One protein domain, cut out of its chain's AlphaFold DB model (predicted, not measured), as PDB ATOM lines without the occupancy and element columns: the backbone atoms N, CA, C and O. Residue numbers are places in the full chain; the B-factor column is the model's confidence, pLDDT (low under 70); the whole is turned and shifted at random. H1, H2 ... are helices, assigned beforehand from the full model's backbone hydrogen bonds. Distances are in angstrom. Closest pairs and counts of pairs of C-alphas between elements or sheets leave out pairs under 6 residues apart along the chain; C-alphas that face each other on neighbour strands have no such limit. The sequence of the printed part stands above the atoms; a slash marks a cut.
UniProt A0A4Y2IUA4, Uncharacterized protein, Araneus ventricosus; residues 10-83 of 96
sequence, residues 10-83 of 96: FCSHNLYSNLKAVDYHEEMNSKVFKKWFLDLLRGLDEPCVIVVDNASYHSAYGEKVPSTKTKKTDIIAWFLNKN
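AT A GLANCE: This is residues 10 to 83 of the 96 residues of an uncharacterized protein of Araneus ventricosus (UniProt A0A4Y2IUA4). The model has little regular structure: a wide, open loop of chain, residues 10 to 58, with H1 along one side, and a strand-free arm that leads away from it to a second short helix, H2. The printed part has 74 residues with two named helices, H1 then H2, and no named strand; the class is all helix, though these hold only 22 residues. It is only just extended, close to loose, with a radius of gyration of the C-alphas of 17.3 A, and spans 43 by 37 by 24 A.

HOW THE PARTS SIT: H1, residues 30 to 41, and H2, residues 72 to 81, are apart, with no C-alpha of one within 8 A of the other. In both, every O i to N i+4 pair is within hydrogen-bond range.

IN THESE COORDINATES: H1 is 16.1 A long from C-alpha 30 at (45.740, -29.057, -25.070). H2 is 14.3 A long and ends at C-alpha 81, (31.741, -38.394, -44.196).

THE WHOLE: The farthest C-alphas, of Lys 20 and Asn 83, are 47.2 A apart. The printed part has no cut. The link from H1 to H2 is long, 30 residues. Residues 15 to 24, 42 to 49 and 68 to 73 stand free. Residues 10 to 27 have pLDDT under 70.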
ATOM      1  N   PHE A  10      32.253 -19.396 -22.363       43.94
ATOM      2  CA  PHE A  10      33.459 -18.662 -22.727       43.94
ATOM      3  C   PHE A  10      33.152 -17.165 -22.710       43.94
ATOM      4  O   PHE A  10      32.330 -16.688 -23.494       43.94
ATOM      5  N   CYS A  11      33.810 -16.413 -21.829       37.44
ATOM      6  CA  CYS A  11      33.738 -14.956 -21.827       37.44
ATOM      7  C   CYS A  11      35.078 -14.403 -22.313       37.44
ATOM      8  O   CYS A  11      36.085 -14.472 -21.613       37.44
ATOM      9  N   SER A  12      35.112 -13.884 -23.541       40.00
ATOM     10  CA  SER A  12      36.303 -13.218 -24.061       40.00
ATOM     11  C   SER A  12      36.330 -11.782 -23.536       40.00
ATOM     12  O   SER A  12      35.598 -10.926 -24.026       40.00
ATOM     13  N   HIS A  13      37.153 -11.520 -22.521       43.94
ATOM     14  CA  HIS A  13      37.560 -10.163 -22.161       43.94
ATOM     15  C   HIS A  13      39.029  -9.995 -22.553       43.94
ATOM     16  O   HIS A  13      39.913 -10.620 -21.974       43.94
ATOM     17  N   ASN A  14      39.288  -9.177 -23.575       47.78
ATOM     18  CA  ASN A  14      40.647  -8.791 -23.949       47.78
ATOM     19  C   ASN A  14      41.188  -7.816 -22.896       47.78
ATOM     20  O   ASN A  14      40.933  -6.616 -22.971       47.78
ATOM     21  N   LEU A  15      41.949  -8.324 -21.931       41.44
ATOM     22  CA  LEU A  15      42.814  -7.512 -21.082       41.44
ATOM     23  C   LEU A  15      44.259  -7.920 -21.360       41.44
ATOM     24  O   LEU A  15      44.807  -8.837 -20.758       41.44
ATOM     25  N   TYR A  16      44.867  -7.234 -22.325       44.59
ATOM     26  CA  TYR A  16      46.305  -7.296 -22.551       44.59
ATOM     27  C   TYR A  16      47.011  -6.586 -21.389       44.59
ATOM     28  O   TYR A  16      47.105  -5.360 -21.370       44.59
ATOM     29  N   SER A  17      47.538  -7.343 -20.428       42.88
ATOM     30  CA  SER A  17      48.541  -6.843 -19.487       42.88
ATOM     31  C   SER A  17      49.900  -7.434 -19.848       42.88
ATOM     32  O   SER A  17      50.171  -8.606 -19.597       42.88
ATOM     33  N   ASN A  18      50.746  -6.601 -20.458       50.31
ATOM     34  CA  ASN A  18      52.160  -6.873 -20.699       50.31
ATOM     35  C   ASN A  18      52.896  -7.071 -19.363       50.31
ATOM     36  O   ASN A  18      53.407  -6.117 -18.782       50.31
ATOM     37  N   LEU A  19      52.988  -8.310 -18.891       42.59
ATOM     38  CA  LEU A  19      53.990  -8.722 -17.916       42.59
ATOM     39  C   LEU A  19      54.836  -9.795 -18.583       42.59
ATOM     40  O   LEU A  19      54.326 -10.826 -19.008       42.59
ATOM     41  N   LYS A  20      56.134  -9.509 -18.712       47.38
ATOM     42  CA  LYS A  20      57.149 -10.454 -19.176       47.38
ATOM     43  C   LYS A  20      57.267 -11.589 -18.154       47.38
ATOM     44  O   LYS A  20      58.153 -11.573 -17.307       47.38
ATOM     45  N   ALA A  21      56.331 -12.525 -18.197       44.78
ATOM     46  CA  ALA A  21      56.447 -13.795 -17.516       44.78
ATOM     47  C   ALA A  21      57.403 -14.658 -18.341       44.78
ATOM     48  O   ALA A  21      57.288 -14.721 -19.564       44.78
ATOM     49  N   VAL A  22      58.372 -15.264 -17.659       45.28
ATOM     50  CA  VAL A  22      59.133 -16.428 -18.131       45.28
ATOM     51  C   VAL A  22      58.217 -17.307 -18.982       45.28
ATOM     52  O   VAL A  22      57.074 -17.517 -18.590       45.28
ATOM     53  N   ASP A  23      58.688 -17.738 -20.148       49.53
ATOM     54  CA  ASP A  23      57.894 -18.387 -21.194       49.53
ATOM     55  C   ASP A  23      57.316 -19.745 -20.734       49.53
ATOM     56  O   ASP A  23      57.785 -20.818 -21.097       49.53
ATOM     57  N   TYR A  24      56.284 -19.706 -19.885       53.41
ATOM     58  CA  TYR A  24      55.497 -20.857 -19.436       53.41
ATOM     59  C   TYR A  24      54.643 -21.440 -20.580       53.41
ATOM     60  O   TYR A  24      53.939 -22.433 -20.384       53.41
ATOM     61  N   HIS A  25      54.668 -20.833 -21.773       53.94
ATOM     62  CA  HIS A  25      53.861 -21.263 -22.911       53.94
ATOM     63  C   HIS A  25      54.433 -22.468 -23.657       53.94
ATOM     64  O   HIS A  25      53.691 -23.081 -24.423       53.94
ATOM     65  N   GLU A  26      55.685 -22.867 -23.420       53.56
ATOM     66  CA  GLU A  26      56.219 -24.086 -24.040       53.56
ATOM     67  C   GLU A  26      55.680 -25.375 -23.391       53.56
ATOM     68  O   GLU A  26      55.573 -26.406 -24.058       53.56
ATOM     69  N   GLU A  27      55.268 -25.331 -22.119       62.31
ATOM     70  CA  GLU A  27      54.896 -26.542 -21.369       62.31
ATOM     71  C   GLU A  27      53.382 -26.832 -21.354       62.31
ATOM     72  O   GLU A  27      52.962 -27.987 -21.227       62.31
ATOM     73  N   MET A  28      52.537 -25.809 -21.543       75.62
ATOM     74  CA  MET A  28      51.079 -25.967 -21.530       75.62
ATOM     75  C   MET A  28      50.518 -26.197 -22.940       75.62
ATOM     76  O   MET A  28      50.492 -25.308 -23.786       75.62
ATOM     77  N   ASN A  29      49.987 -27.398 -23.180       83.62
ATOM     78  CA  ASN A  29      49.289 -27.753 -24.419       83.62
ATOM     79  C   ASN A  29      47.907 -28.358 -24.135       83.62
ATOM     80  O   ASN A  29      47.563 -28.677 -22.996       83.62
ATOM     81  N   SER A  30      47.117 -28.565 -25.190       82.00
ATOM     82  CA  SER A  30      45.740 -29.057 -25.070       82.00
ATOM     83  C   SER A  30      45.612 -30.404 -24.356       82.00
ATOM     84  O   SER A  30      44.620 -30.648 -23.671       82.00
ATOM     85  N   LYS A  31      46.614 -31.284 -24.469       85.12
ATOM     86  CA  LYS A  31      46.622 -32.588 -23.792       85.12
ATOM     87  C   LYS A  31      46.853 -32.432 -22.290       85.12
ATOM     88  O   LYS A  31      46.164 -33.087 -21.509       85.12
ATOM     89  N   VAL A  32      47.797 -31.574 -21.900       87.31
ATOM     90  CA  VAL A  32      48.090 -31.270 -20.490       87.31
ATOM     91  C   VAL A  32      46.886 -30.589 -19.845       87.31
ATOM     92  O   VAL A  32      46.392 -31.075 -18.828       87.31
ATOM     93  N   PHE A  33      46.337 -29.560 -20.500       87.12
ATOM     94  CA  PHE A  33      45.132 -28.873 -20.040       87.12
ATOM     95  C   PHE A  33      43.956 -29.839 -19.870       87.12
ATOM     96  O   PHE A  33      43.331 -29.862 -18.815       87.12
ATOM     97  N   LYS A  34      43.686 -30.699 -20.865       86.81
ATOM     98  CA  LYS A  34      42.596 -31.680 -20.789       86.81
ATOM     99  C   LYS A  34      42.743 -32.621 -19.595       86.81
ATOM    100  O   LYS A  34      41.748 -32.911 -18.940       86.81
ATOM    101  N   LYS A  35      43.956 -33.120 -19.326       89.81
ATOM    102  CA  LYS A  35      44.196 -33.999 -18.173       89.81
ATOM    103  C   LYS A  35      43.879 -33.269 -16.868       89.81
ATOM    104  O   LYS A  35      43.063 -33.760 -16.098       89.81
ATOM    105  N   TRP A  36      44.474 -32.093 -16.675       90.31
ATOM    106  CA  TRP A  36      44.241 -31.266 -15.492       90.31
ATOM    107  C   TRP A  36      42.756 -30.927 -15.308       90.31
ATOM    108  O   TRP A  36      42.222 -31.072 -14.213       90.31
ATOM    109  N   PHE A  37      42.067 -30.553 -16.388       90.25
ATOM    110  CA  PHE A  37      40.657 -30.179 -16.341       90.25
ATOM    111  C   PHE A  37      39.756 -31.358 -15.953       90.25
ATOM    112  O   PHE A  37      38.838 -31.195 -15.160       90.25
ATOM    113  N   LEU A  38      40.026 -32.566 -16.457       90.50
ATOM    114  CA  LEU A  38      39.280 -33.765 -16.059       90.50
ATOM    115  C   LEU A  38      39.508 -34.132 -14.591       90.50
ATOM    116  O   LEU A  38      38.569 -34.564 -13.925       90.50
ATOM    117  N   ASP A  39      40.734 -33.974 -14.095       92.06
ATOM    118  CA  ASP A  39      41.044 -34.222 -12.688       92.06
ATOM    119  C   ASP A  39      40.364 -33.176 -11.782       92.06
ATOM    120  O   ASP A  39      39.816 -33.551 -10.747       92.06
ATOM    121  N   LEU A  40      40.291 -31.908 -12.210       90.31
ATOM    122  CA  LEU A  40      39.508 -30.857 -11.548       90.31
ATOM    123  C   LEU A  40      38.020 -31.232 -11.466       90.31
ATOM    124  O   LEU A  40      37.444 -31.190 -10.383       90.31
ATOM    125  N   LEU A  41      37.406 -31.636 -12.585       89.81
ATOM    126  CA  LEU A  41      35.977 -31.978 -12.637       89.81
ATOM    127  C   LEU A  41      35.594 -33.118 -11.684       89.81
ATOM    128  O   LEU A  41      34.484 -33.125 -11.169       89.81
ATOM    129  N   ARG A  42      36.496 -34.071 -11.420       89.88
ATOM    130  CA  ARG A  42      36.241 -35.176 -10.477       89.88
ATOM    131  C   ARG A  42      36.121 -34.726  -9.022       89.88
ATOM    132  O   ARG A  42      35.602 -35.487  -8.214       89.88
ATOM    133  N   GLY A  43      36.658 -33.554  -8.688       89.56
ATOM    134  CA  GLY A  43      36.646 -33.003  -7.335       89.56
ATOM    135  C   GLY A  43      35.594 -31.918  -7.111       89.56
ATOM    136  O   GLY A  43      35.590 -31.325  -6.037       89.56
ATOM    137  N   LEU A  44      34.758 -31.613  -8.108       89.88
ATOM    138  CA  LEU A  44      33.742 -30.569  -8.007       89.88
ATOM    139  C   LEU A  44      32.373 -31.169  -7.699       89.88
ATOM    140  O   LEU A  44      31.902 -32.056  -8.407       89.88
ATOM    141  N   ASP A  45      31.721 -30.620  -6.678       88.50
ATOM    142  CA  ASP A  45      30.323 -30.910  -6.383       88.50
ATOM    143  C   ASP A  45      29.395 -30.135  -7.332       88.50
ATOM    144  O   ASP A  45      29.682 -29.008  -7.755       88.50
ATOM    145  N   GLU A  46      28.254 -30.734  -7.667       86.44
ATOM    146  CA  GLU A  46      27.247 -30.125  -8.535       86.44
ATOM    147  C   GLU A  46      26.114 -29.456  -7.736       86.44
ATOM    148  O   GLU A  46      25.697 -29.986  -6.702       86.44
ATOM    149  N   PRO A  47      25.551 -28.327  -8.227       88.00
ATOM    150  CA  PRO A  47      25.862 -27.659  -9.497       88.00
ATOM    151  C   PRO A  47      27.000 -26.629  -9.377       88.00
ATOM    152  O   PRO A  47      27.012 -25.807  -8.463       88.00
ATOM    153  N   CYS A  48      27.909 -26.594 -10.358       85.56
ATOM    154  CA  CYS A  48      28.980 -25.597 -10.433       85.56
ATOM    155  C   CYS A  48      29.024 -24.882 -11.797       85.56
ATOM    156  O   CYS A  48      28.532 -25.389 -12.807       85.56
ATOM    157  N   VAL A  49      29.613 -23.682 -11.823       87.62
ATOM    158  CA  VAL A  49      29.869 -22.904 -13.046       87.62
ATOM    159  C   VAL A  49      31.368 -22.687 -13.164       87.62
ATOM    160  O   VAL A  49      31.991 -22.143 -12.256       87.62
ATOM    161  N   ILE A  50      31.937 -23.089 -14.297       86.31
ATOM    162  CA  ILE A  50      33.362 -22.934 -14.581       86.31
ATOM    163  C   ILE A  50      33.522 -21.878 -15.672       86.31
ATOM    164  O   ILE A  50      32.981 -22.022 -16.769       86.31
ATOM    165  N   VAL A  51      34.271 -20.822 -15.360       83.25
ATOM    166  CA  VAL A  51      34.616 -19.741 -16.291       83.25
ATOM    167  C   VAL A  51      36.113 -19.822 -16.565       83.25
ATOM    168  O   VAL A  51      36.914 -19.749 -15.637       83.25
ATOM    169  N   VAL A  52      36.480 -19.999 -17.833       84.19
ATOM    170  CA  VAL A  52      37.872 -20.079 -18.300       84.19
ATOM    171  C   VAL A  52      38.080 -18.997 -19.357       84.19
ATOM    172  O   VAL A  52      37.155 -18.687 -20.117       84.19
ATOM    173  N   ASP A  53      39.267 -18.399 -19.398       82.69
ATOM    174  CA  ASP A  53      39.660 -17.478 -20.458       82.69
ATOM    175  C   ASP A  53      39.792 -18.203 -21.813       82.69
ATOM    176  O   ASP A  53      39.694 -19.426 -21.920       82.69
ATOM    177  N   ASN A  54      39.955 -17.447 -22.900       80.88
ATOM    178  CA  ASN A  54      40.073 -18.018 -24.244       80.88
ATOM    179  C   ASN A  54      41.543 -18.152 -24.667       80.88
ATOM    180  O   ASN A  54      42.025 -17.388 -25.503       80.88
ATOM    181  N   ALA A  55      42.246 -19.133 -24.108       77.38
ATOM    182  CA  ALA A  55      43.567 -19.545 -24.573       77.38
ATOM    183  C   ALA A  55      43.475 -20.641 -25.648       77.38
ATOM    184  O   ALA A  55      42.595 -21.506 -25.627       77.38
ATOM    185  N   SER A  56      44.419 -20.640 -26.594       76.00
ATOM    186  CA  SER A  56      44.411 -21.552 -27.750       76.00
ATOM    187  C   SER A  56      44.446 -23.035 -27.365       76.00
ATOM    188  O   SER A  56      43.900 -23.864 -28.085       76.00
ATOM    189  N   TYR A  57      45.041 -23.377 -26.220       77.44
ATOM    190  CA  TYR A  57      45.110 -24.746 -25.705       77.44
ATOM    191  C   TYR A  57      43.850 -25.198 -24.947       77.44
ATOM    192  O   TYR A  57      43.694 -26.400 -24.726       77.44
ATOM    193  N   HIS A  58      42.929 -24.294 -24.588       77.19
ATOM    194  CA  HIS A  58      41.626 -24.667 -24.016       77.19
ATOM    195  C   HIS A  58      40.674 -25.251 -25.060       77.19
ATOM    196  O   HIS A  58      39.802 -26.055 -24.731       77.19
ATOM    197  N   SER A  59      40.868 -24.881 -26.326       74.94
ATOM    198  CA  SER A  59      40.073 -25.365 -27.449       74.94
ATOM    199  C   SER A  59      40.866 -26.386 -28.255       74.94
ATOM    200  O   SER A  59      41.837 -26.052 -28.927       74.94
ATOM    201  N   ALA A  60      40.439 -27.647 -28.223       73.31
ATOM    202  CA  ALA A  60      41.017 -28.697 -29.050       73.31
ATOM    203  C   ALA A  60      39.934 -29.383 -29.873       73.31
ATOM    204  O   ALA A  60      38.921 -29.834 -29.338       73.31
ATOM    205  N   TYR A  61      40.163 -29.502 -31.178       73.31
ATOM    206  CA  TYR A  61      39.275 -30.269 -32.035       73.31
ATOM    207  C   TYR A  61      39.547 -31.764 -31.842       73.31
ATOM    208  O   TYR A  61      40.680 -32.221 -31.989       73.31
ATOM    209  N   GLY A  62      38.501 -32.534 -31.530       71.06
ATOM    210  CA  GLY A  62      38.578 -34.001 -31.465       71.06
ATOM    211  C   GLY A  62      38.819 -34.655 -32.829       71.06
ATOM    212  O   GLY A  62      39.154 -35.832 -32.906       71.06
ATOM    213  N   GLU A  63      38.679 -33.885 -33.903       79.56
ATOM    214  CA  GLU A  63      38.940 -34.296 -35.271       79.56
ATOM    215  C   GLU A  63      39.488 -33.140 -36.100       79.56
ATOM    216  O   GLU A  63      39.369 -31.971 -35.738       79.56
ATOM    217  N   LYS A  64      40.069 -33.451 -37.257       80.31
ATOM    218  CA  LYS A  64      40.554 -32.422 -38.172       80.31
ATOM    219  C   LYS A  64      39.375 -31.764 -38.889       80.31
ATOM    220  O   LYS A  64      38.910 -32.266 -39.911       80.31
ATOM    221  N   VAL A  65      38.917 -30.637 -38.356       87.88
ATOM    222  CA  VAL A  65      37.923 -29.786 -39.016       87.88
ATOM    223  C   VAL A  65      38.602 -29.035 -40.168       87.88
ATOM    224  O   VAL A  65      39.729 -28.548 -39.999       87.88
ATOM    225  N   PRO A  66      37.971 -28.943 -41.351       89.62
ATOM    226  CA  PRO A  66      38.512 -28.150 -42.440       89.62
ATOM    227  C   PRO A  66      38.707 -26.683 -42.039       89.62
ATOM    228  O   PRO A  66      37.863 -26.092 -41.369       89.62
ATOM    229  N   SER A  67      39.815 -26.084 -42.468       88.75
ATOM    230  CA  SER A  67      40.113 -24.663 -42.268       88.75
ATOM    231  C   SER A  67      40.072 -23.908 -43.595       88.75
ATOM    232  O   SER A  67      39.924 -24.504 -44.662       88.75
ATOM    233  N   THR A  68      40.273 -22.590 -43.557       86.69
ATOM    234  CA  THR A  68      40.379 -21.751 -44.766       86.69
ATOM    235  C   THR A  68      41.507 -22.176 -45.710       86.69
ATOM    236  O   THR A  68      41.483 -21.835 -46.889       86.69
ATOM    237  N   LYS A  69      42.485 -22.949 -45.217       91.50
ATOM    238  CA  LYS A  69      43.581 -23.524 -46.011       91.50
ATOM    239  C   LYS A  69      43.246 -24.900 -46.600       91.50
ATOM    240  O   LYS A  69      44.019 -25.421 -47.401       91.50
ATOM    241  N   THR A  70      42.144 -25.529 -46.191       92.19
ATOM    242  CA  THR A  70      41.751 -26.857 -46.675       92.19
ATOM    243  C   THR A  70      41.199 -26.759 -48.095       92.19
ATOM    244  O   THR A  70      40.405 -25.875 -48.412       92.19
ATOM    245  N   LYS A  71      41.613 -27.678 -48.976       92.44
ATOM    246  CA  LYS A  71      41.124 -27.702 -50.358       92.44
ATOM    247  C   LYS A  71      39.625 -27.977 -50.375       92.44
ATOM    248  O   LYS A  71      39.113 -28.772 -49.591       92.44
ATOM    249  N   LYS A  72      38.929 -27.386 -51.344       90.00
ATOM    250  CA  LYS A  72      37.485 -27.579 -51.539       90.00
ATOM    251  C   LYS A  72      37.085 -29.054 -51.662       90.00
ATOM    252  O   LYS A  72      36.051 -29.443 -51.135       90.00
ATOM    253  N   THR A  73      37.901 -29.863 -52.336       90.62
ATOM    254  CA  THR A  73      37.686 -31.314 -52.468       90.62
ATOM    255  C   THR A  73      37.652 -32.007 -51.113       90.62
ATOM    256  O   THR A  73      36.763 -32.811 -50.856       90.62
ATOM    257  N   ASP A  74      38.574 -31.636 -50.228       90.75
ATOM    258  CA  ASP A  74      38.738 -32.255 -48.916       90.75
ATOM    259  C   ASP A  74      37.638 -31.773 -47.956       90.75
ATOM    260  O   ASP A  74      37.140 -32.552 -47.148       90.75
ATOM    261  N   ILE A  75      37.189 -30.516 -48.097       91.44
ATOM    262  CA  ILE A  75      36.006 -29.979 -47.400       91.44
ATOM    263  C   ILE A  75      34.746 -30.774 -47.782       91.44
ATOM    264  O   ILE A  75      33.987 -31.183 -46.907       91.44
ATOM    265  N   ILE A  76      34.525 -31.017 -49.080       90.56
ATOM    266  CA  ILE A  76      33.371 -31.785 -49.576       90.56
ATOM    267  C   ILE A  76      33.422 -33.229 -49.065       90.56
ATOM    268  O   ILE A  76      32.421 -33.733 -48.560       90.56
ATOM    269  N   ALA A  77      34.585 -33.883 -49.143       90.06
ATOM    270  CA  ALA A  77      34.769 -35.234 -48.617       90.06
ATOM    271  C   ALA A  77      34.483 -35.303 -47.107       90.06
ATOM    272  O   ALA A  77      33.831 -36.238 -46.643       90.06
ATOM    273  N   TRP A  78      34.912 -34.290 -46.348       92.44
ATOM    274  CA  TRP A  78      34.615 -34.187 -44.923       92.44
ATOM    275  C   TRP A  78      33.108 -34.036 -44.658       92.44
ATOM    276  O   TRP A  78      32.573 -34.761 -43.821       92.44
ATOM    277  N   PHE A  79      32.399 -33.181 -45.407       92.00
ATOM    278  CA  PHE A  79      30.940 -33.054 -45.281       92.00
ATOM    279  C   PHE A  79      30.203 -34.357 -45.598       92.00
ATOM    280  O   PHE A  79      29.286 -34.722 -44.863       92.00
ATOM    281  N   LEU A  80      30.615 -35.073 -46.648       91.19
ATOM    282  CA  LEU A  80      30.049 -36.377 -47.004       91.19
ATOM    283  C   LEU A  80      30.240 -37.396 -45.877       91.19
ATOM    284  O   LEU A  80      29.274 -38.030 -45.466       91.19
ATOM    285  N   ASN A  81      31.452 -37.498 -45.321       91.56
ATOM    286  CA  ASN A  81      31.741 -38.394 -44.196       91.56
ATOM    287  C   ASN A  81      30.904 -38.061 -42.945       91.56
ATOM    288  O   ASN A  81      30.576 -38.933 -42.146       91.56
ATOM    289  N   LYS A  82      30.539 -36.787 -42.773       91.44
ATOM    290  CA  LYS A  82      29.708 -36.312 -41.661       91.44
ATOM    291  C   LYS A  82      28.207 -36.352 -41.923       91.44
ATOM    292  O   LYS A  82      27.451 -35.972 -41.034       91.44
ATOM    293  N   ASN A  83      27.770 -36.808 -43.098       91.12
ATOM    294  CA  ASN A  83      26.374 -36.740 -43.538       91.12
ATOM    295  C   ASN A  83      25.787 -35.317 -43.451       91.12
ATOM    296  O   ASN A  83      24.602 -35.134 -43.176       91.12
TER     297      ASN A  83